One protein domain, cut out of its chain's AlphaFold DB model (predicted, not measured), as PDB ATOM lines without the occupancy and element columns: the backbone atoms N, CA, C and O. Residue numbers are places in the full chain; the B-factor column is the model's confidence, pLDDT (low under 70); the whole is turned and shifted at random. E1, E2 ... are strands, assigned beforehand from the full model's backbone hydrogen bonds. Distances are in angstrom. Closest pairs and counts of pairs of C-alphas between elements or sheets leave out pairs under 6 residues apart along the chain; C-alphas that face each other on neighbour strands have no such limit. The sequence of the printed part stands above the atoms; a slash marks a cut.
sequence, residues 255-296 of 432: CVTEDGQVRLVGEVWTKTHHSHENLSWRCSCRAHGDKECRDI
ATOM      1  N   CYS A 255      -4.006 -46.615 -32.667       80.88
ATOM      2  CA  CYS A 255      -3.289 -45.420 -33.050       80.88
ATOM      3  C   CYS A 255      -1.808 -45.758 -33.167       80.88
ATOM      4  O   CYS A 255      -1.323 -46.692 -32.537       80.88
ATOM      5  N   VAL A 256      -1.081 -44.988 -33.966       80.56
ATOM      6  CA  VAL A 256       0.377 -45.085 -34.037       80.56
ATOM      7  C   VAL A 256       0.952 -43.797 -33.454       80.56
ATOM      8  O   VAL A 256       0.515 -42.698 -33.823       80.56
ATOM      9  N   THR A 257       1.867 -43.926 -32.493       78.44
ATOM     10  CA  THR A 257       2.602 -42.788 -31.931       78.44
ATOM     11  C   THR A 257       3.590 -42.237 -32.954       78.44
ATOM     12  O   THR A 257       3.876 -42.851 -33.979       78.44
ATOM     13  N   GLU A 258       4.120 -41.053 -32.684       77.25
ATOM     14  CA  GLU A 258       5.164 -40.414 -33.483       77.25
ATOM     15  C   GLU A 258       6.429 -41.280 -33.606       77.25
ATOM     16  O   GLU A 258       7.073 -41.261 -34.649       77.25
ATOM     17  N   ASP A 259       6.700 -42.108 -32.596       74.88
ATOM     18  CA  ASP A 259       7.838 -43.034 -32.546       74.88
ATOM     19  C   ASP A 259       7.516 -44.407 -33.173       74.88
ATOM     20  O   ASP A 259       8.268 -45.368 -33.023       74.88
ATOM     21  N   GLY A 260       6.361 -44.533 -33.838       76.88
ATOM     22  CA  GLY A 260       5.937 -45.759 -34.514       76.88
ATOM     23  C   GLY A 260       5.344 -46.836 -33.600       76.88
ATOM     24  O   GLY A 260       5.075 -47.942 -34.068       76.88
ATOM     25  N   GLN A 261       5.105 -46.549 -32.314       79.19
ATOM     26  CA  GLN A 261       4.499 -47.518 -31.397       79.19
ATOM     27  C   GLN A 261       2.992 -47.627 -31.624       79.19
ATOM     28  O   GLN A 261       2.297 -46.624 -31.781       79.19
ATOM     29  N   VAL A 262       2.471 -48.849 -31.589       81.88
ATOM     30  CA  VAL A 262       1.033 -49.112 -31.702       81.88
ATOM     31  C   VAL A 262       0.370 -48.937 -30.333       81.88
ATOM     32  O   VAL A 262       0.847 -49.488 -29.345       81.88
ATOM     33  N   ARG A 263      -0.724 -48.172 -30.284       82.06
ATOM     34  CA  ARG A 263      -1.541 -47.896 -29.094       82.06
ATOM     35  C   ARG A 263      -2.972 -48.354 -29.312       82.06
ATOM     36  O   ARG A 263      -3.566 -47.994 -30.325       82.06
ATOM     37  N   LEU A 264      -3.535 -49.114 -28.385       83.75
ATOM     38  CA  LEU A 264      -4.923 -49.579 -28.469       83.75
ATOM     39  C   LEU A 264      -5.908 -48.440 -28.157       83.75
ATOM     40  O   LEU A 264      -5.561 -47.466 -27.487       83.75
ATOM     41  N   VAL A 265      -7.152 -48.538 -28.637       83.56
ATOM     42  CA  VAL A 265      -8.207 -47.573 -28.269       83.56
ATOM     43  C   VAL A 265      -8.383 -47.514 -26.751       83.56
ATOM     44  O   VAL A 265      -8.478 -48.535 -26.078       83.56
ATOM     45  N   GLY A 266      -8.435 -46.293 -26.219       85.38
ATOM     46  CA  GLY A 266      -8.487 -46.014 -24.785       85.38
ATOM     47  C   GLY A 266      -7.115 -45.832 -24.137       85.38
ATOM     48  O   GLY A 266      -7.036 -45.193 -23.087       85.38
ATOM     49  N   GLU A 267      -6.030 -46.302 -24.760       87.69
ATOM     50  CA  GLU A 267      -4.686 -46.059 -24.240       87.69
ATOM     51  C   GLU A 267      -4.311 -44.582 -24.340       87.69
ATOM     52  O   GLU A 267      -4.651 -43.872 -25.295       87.69
ATOM     53  N   VAL A 268      -3.575 -44.135 -23.324       93.50
ATOM     54  CA  VAL A 268      -3.106 -42.762 -23.178       93.50
ATOM     55  C   VAL A 268      -1.587 -42.768 -23.171       93.50
ATOM     56  O   VAL A 268      -0.966 -43.588 -22.498       93.50
ATOM     57  N   TRP A 269      -0.981 -41.831 -23.890       91.88
ATOM     58  CA  TRP A 269       0.461 -41.615 -23.874       91.88
ATOM     59  C   TRP A 269       0.783 -40.127 -23.802       91.88
ATOM     60  O   TRP A 269      -0.043 -39.265 -24.117       91.88
ATOM     61  N   THR A 270       2.004 -39.824 -23.377       90.12
ATOM     62  CA  THR A 270       2.547 -38.470 -23.437       90.12
ATOM     63  C   THR A 270       3.398 -38.354 -24.688       90.12
ATOM     64  O   THR A 270       4.332 -39.124 -24.886       90.12
ATOM     65  N   LYS A 271       3.053 -37.394 -25.537       85.88
ATOM     66  CA  LYS A 271       3.857 -36.952 -26.668       85.88
ATOM     67  C   LYS A 271       4.678 -35.752 -26.221       85.88
ATOM     68  O   LYS A 271       4.093 -34.785 -25.743       85.88
ATOM     69  N   THR A 272       5.983 -35.775 -26.447       82.81
ATOM     70  CA  THR A 272       6.883 -34.654 -26.145       82.81
ATOM     71  C   THR A 272       7.555 -34.185 -27.430       82.81
ATOM     72  O   THR A 272       7.778 -34.975 -28.347       82.81
ATOM     73  N   HIS A 273       7.825 -32.888 -27.557       80.19
ATOM     74  CA  HIS A 273       8.553 -32.361 -28.704       80.19
ATOM     75  C   HIS A 273      10.024 -32.795 -28.654       80.19
ATOM     76  O   HIS A 273      10.679 -32.651 -27.629       80.19
ATOM     77  N   HIS A 274      10.562 -33.255 -29.785       75.19
ATOM     78  CA  HIS A 274      11.920 -33.806 -29.897       75.19
ATOM     79  C   HIS A 274      13.035 -32.885 -29.361       75.19
ATOM     80  O   HIS A 274      14.000 -33.373 -28.791       75.19
ATOM     81  N   SER A 275      12.900 -31.564 -29.530       72.44
ATOM     82  CA  SER A 275      13.899 -30.579 -29.071       72.44
ATOM     83  C   SER A 275      13.542 -29.866 -27.759       72.44
ATOM     84  O   SER A 275      14.329 -29.059 -27.282       72.44
ATOM     85  N   HIS A 276      12.331 -30.060 -27.223       73.00
ATOM     86  CA  HIS A 276      11.829 -29.241 -26.110       73.00
ATOM     87  C   HIS A 276      10.934 -30.064 -25.181       73.00
ATOM     88  O   HIS A 276       9.783 -30.352 -25.515       73.00
ATOM     89  N   GLU A 277      11.448 -30.406 -24.002       78.00
ATOM     90  CA  GLU A 277      10.749 -31.255 -23.028       78.00
ATOM     91  C   GLU A 277       9.483 -30.605 -22.457       78.00
ATOM     92  O   GLU A 277       8.503 -31.280 -22.134       78.00
ATOM     93  N   ASN A 278       9.476 -29.276 -22.374       79.62
ATOM     94  CA  ASN A 278       8.357 -28.503 -21.859       79.62
ATOM     95  C   ASN A 278       7.140 -28.462 -22.802       79.62
ATOM     96  O   ASN A 278       6.031 -28.129 -22.373       79.62
ATOM     97  N   LEU A 279       7.318 -28.853 -24.068       82.00
ATOM     98  CA  LEU A 279       6.248 -28.978 -25.054       82.00
ATOM     99  C   LEU A 279       5.730 -30.411 -25.069       82.00
ATOM    100  O   LEU A 279       6.257 -31.277 -25.773       82.00
ATOM    101  N   SER A 280       4.680 -30.657 -24.291       85.00
ATOM    102  CA  SER A 280       4.099 -31.987 -24.154       85.00
ATOM    103  C   SER A 280       2.581 -31.999 -24.310       85.00
ATOM    104  O   SER A 280       1.865 -31.052 -23.982       85.00
ATOM    105  N   TRP A 281       2.076 -33.116 -24.825       87.25
ATOM    106  CA  TRP A 281       0.662 -33.368 -25.047       87.25
ATOM    107  C   TRP A 281       0.291 -34.734 -24.488       87.25
ATOM    108  O   TRP A 281       0.961 -35.730 -24.743       87.25
ATOM    109  N   ARG A 282      -0.822 -34.802 -23.762       90.31
ATOM    110  CA  ARG A 282      -1.438 -36.058 -23.348       90.31
ATOM    111  C   ARG A 282      -2.390 -36.498 -24.446       90.31
ATOM    112  O   ARG A 282      -3.435 -35.875 -24.635       90.31
ATOM    113  N   CYS A 283      -2.014 -37.541 -25.163       91.00
ATOM    114  CA  CYS A 283      -2.778 -38.099 -26.264       91.00
ATOM    115  C   CYS A 283      -3.535 -39.346 -25.818       91.00
ATOM    116  O   CYS A 283      -3.001 -40.149 -25.061       91.00
ATOM    117  N   SER A 284      -4.767 -39.511 -26.288       92.81
ATOM    118  CA  SER A 284      -5.562 -40.726 -26.129       92.81
ATOM    119  C   SER A 284      -5.982 -41.264 -27.492       92.81
ATOM    120  O   SER A 284      -6.299 -40.498 -28.411       92.81
ATOM    121  N   CYS A 285      -5.979 -42.588 -27.638       87.00
ATOM    122  CA  CYS A 285      -6.443 -43.219 -28.865       87.00
ATOM    123  C   CYS A 285      -7.966 -43.346 -28.840       87.00
ATOM    124  O   CYS A 285      -8.517 -44.021 -27.968       87.00
ATOM    125  N   ARG A 286      -8.658 -42.699 -29.784       86.81
ATOM    126  CA  ARG A 286     -10.127 -42.723 -29.866       86.81
ATOM    127  C   ARG A 286     -10.644 -43.757 -30.858       86.81
ATOM    128  O   ARG A 286     -11.645 -44.408 -30.580       86.81
ATOM    129  N   ALA A 287      -9.971 -43.912 -31.993       75.19
ATOM    130  CA  ALA A 287     -10.292 -44.904 -33.016       75.19
ATOM    131  C   ALA A 287      -9.060 -45.173 -33.897       75.19
ATOM    132  O   ALA A 287      -8.001 -44.591 -33.681       75.19
ATOM    133  N   HIS A 288      -9.185 -46.039 -34.907       77.56
ATOM    134  CA  HIS A 288      -8.074 -46.379 -35.800       77.56
ATOM    135  C   HIS A 288      -7.471 -45.127 -36.468       77.56
ATOM    136  O   HIS A 288      -8.076 -44.530 -37.360       77.56
ATOM    137  N   GLY A 289      -6.259 -44.752 -36.058       73.00
ATOM    138  CA  GLY A 289      -5.565 -43.540 -36.508       73.00
ATOM    139  C   GLY A 289      -6.131 -42.210 -35.982       73.00
ATOM    140  O   GLY A 289      -5.555 -41.166 -36.283       73.00
ATOM    141  N   ASP A 290      -7.211 -42.224 -35.195       81.62
ATOM    142  CA  ASP A 290      -7.807 -41.029 -34.590       81.62
ATOM    143  C   ASP A 290      -7.306 -40.855 -33.152       81.62
ATOM    144  O   ASP A 290      -7.638 -41.637 -32.255       81.62
ATOM    145  N   LYS A 291      -6.495 -39.816 -32.941       86.62
ATOM    146  CA  LYS A 291      -5.896 -39.474 -31.650       86.62
ATOM    147  C   LYS A 291      -6.379 -38.110 -31.182       86.62
ATOM    148  O   LYS A 291      -6.322 -37.132 -31.923       86.62
ATOM    149  N   GLU A 292      -6.790 -38.028 -29.924       90.75
ATOM    150  CA  GLU A 292      -7.086 -36.758 -29.272       90.75
ATOM    151  C   GLU A 292      -5.927 -36.384 -28.357       90.75
ATOM    152  O   GLU A 292      -5.658 -37.065 -27.375       90.75
ATOM    153  N   CYS A 293      -5.261 -35.276 -28.660       87.44
ATOM    154  CA  CYS A 293      -4.151 -34.775 -27.864       87.44
ATOM    155  C   CYS A 293      -4.551 -33.491 -27.143       87.44
ATOM    156  O   CYS A 293      -4.950 -32.508 -27.768       87.44
ATOM    157  N   ARG A 294      -4.418 -33.491 -25.817       87.50
ATOM    158  CA  ARG A 294      -4.574 -32.307 -24.975       87.50
ATOM    159  C   ARG A 294      -3.202 -31.767 -24.613       87.50
ATOM    160  O   ARG A 294      -2.359 -32.514 -24.132       87.50
ATOM    161  N   ASP A 295      -3.009 -30.470 -24.807       85.00
ATOM    162  CA  ASP A 295      -1.823 -29.763 -24.332       85.00
ATOM    163  C   ASP A 295      -1.678 -29.923 -22.807       85.00
ATOM    164  O   ASP A 295      -2.641 -29.709 -22.063       85.00
ATOM    165  N   ILE A 296      -0.502 -30.363 -22.364       86.12
ATOM    166  CA  ILE A 296      -0.099 -30.465 -20.955       86.12
ATOM    167  C   ILE A 296       1.276 -29.830 -20.723       86.12
ATOM    168  O   ILE A 296       1.877 -30.058 -19.672       86.12
TER     169      ILE A 296
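Overview. This is residues 255 to 296 of the 432 residues of the protein "Fibronectin" of Phallusia mammillata (UniProt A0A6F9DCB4). A strongly twisted ribbon of three antiparallel strands, with the long strand E3 in the middle and E2 and E4 along its two sides, makes up most of this domain. A small loop, residues 255 to 264, folds back on itself at the end of the ribbon where Cys 285 of E3 lies; in it residues 255 to 256 pair with residues 262 to 263 of E1. The printed part has 42 residues, with four named strands in the order E1, E2, E3, E4 and no named helix; the class is all strand. The sheet's order is E2, E3, E4, all antiparallel. The whole is compact, with a radius of gyration of the C-alphas of 10.0 A and spans of 28 by 19 by 12 A, only just rounded.

Along the chain. The longest strand is E3, residues 276 to 287, which measures 28.0 A from C-alpha 276 at (11.829, -29.241, -26.110) to C-alpha 287 at (-10.292, -44.904, -33.016). It bends by 66 degrees at residue 279. E2, residues 268 to 273, is 16.6 A long. E4, residues 290 to 295, is 16.4 A long and ends with C-alpha 295 at (-1.823, -29.763, -24.332). E1, residues 262 to 264, is 6.8 A long and begins with C-alpha 262 at (1.033, -49.112, -31.702).

Arrangement. E3 is the inner strand of the sheet, and E2 and E4 are its edge strands. E2, E3 and E4 form a meander, each strand the antiparallel neighbour of the one before. E2 and E3 are a hairpin, with 146 degrees between their directions. C-alphas 268 and 284, which face each other, are 4.3 A apart, and N 271 and O 281 are within hydrogen-bond range at 2.8 A. E3 and E4 are also a hairpin, with 145 degrees between their directions. C-alphas 283 and 293 face each other at 3.9 A, and N 284 and O 292 are within hydrogen-bond range at 2.8 A. The sheet's C-alphas lie up to 5.1 A off their best plane. E1 pairs with no named strand. The closest C-alphas of E1 and E3 are those of Leu 264 and Cys 285, 6.6 A apart. E1 and E2 meet only through their link, and E1 and E4 are apart.

Size, cuts and confidence. The two C-alphas farthest apart are those of Ser 275 and Ala 287, at 28.4 A. The first and last printed C-alphas, of Cys 255 and Ile 296, are 19.5 A apart. The printed part has no cut. The links E1 to E2, E2 to E3 and E3 to E4 are tight. The mean pLDDT of the printed part is 83.0, and no printed residue is under 70.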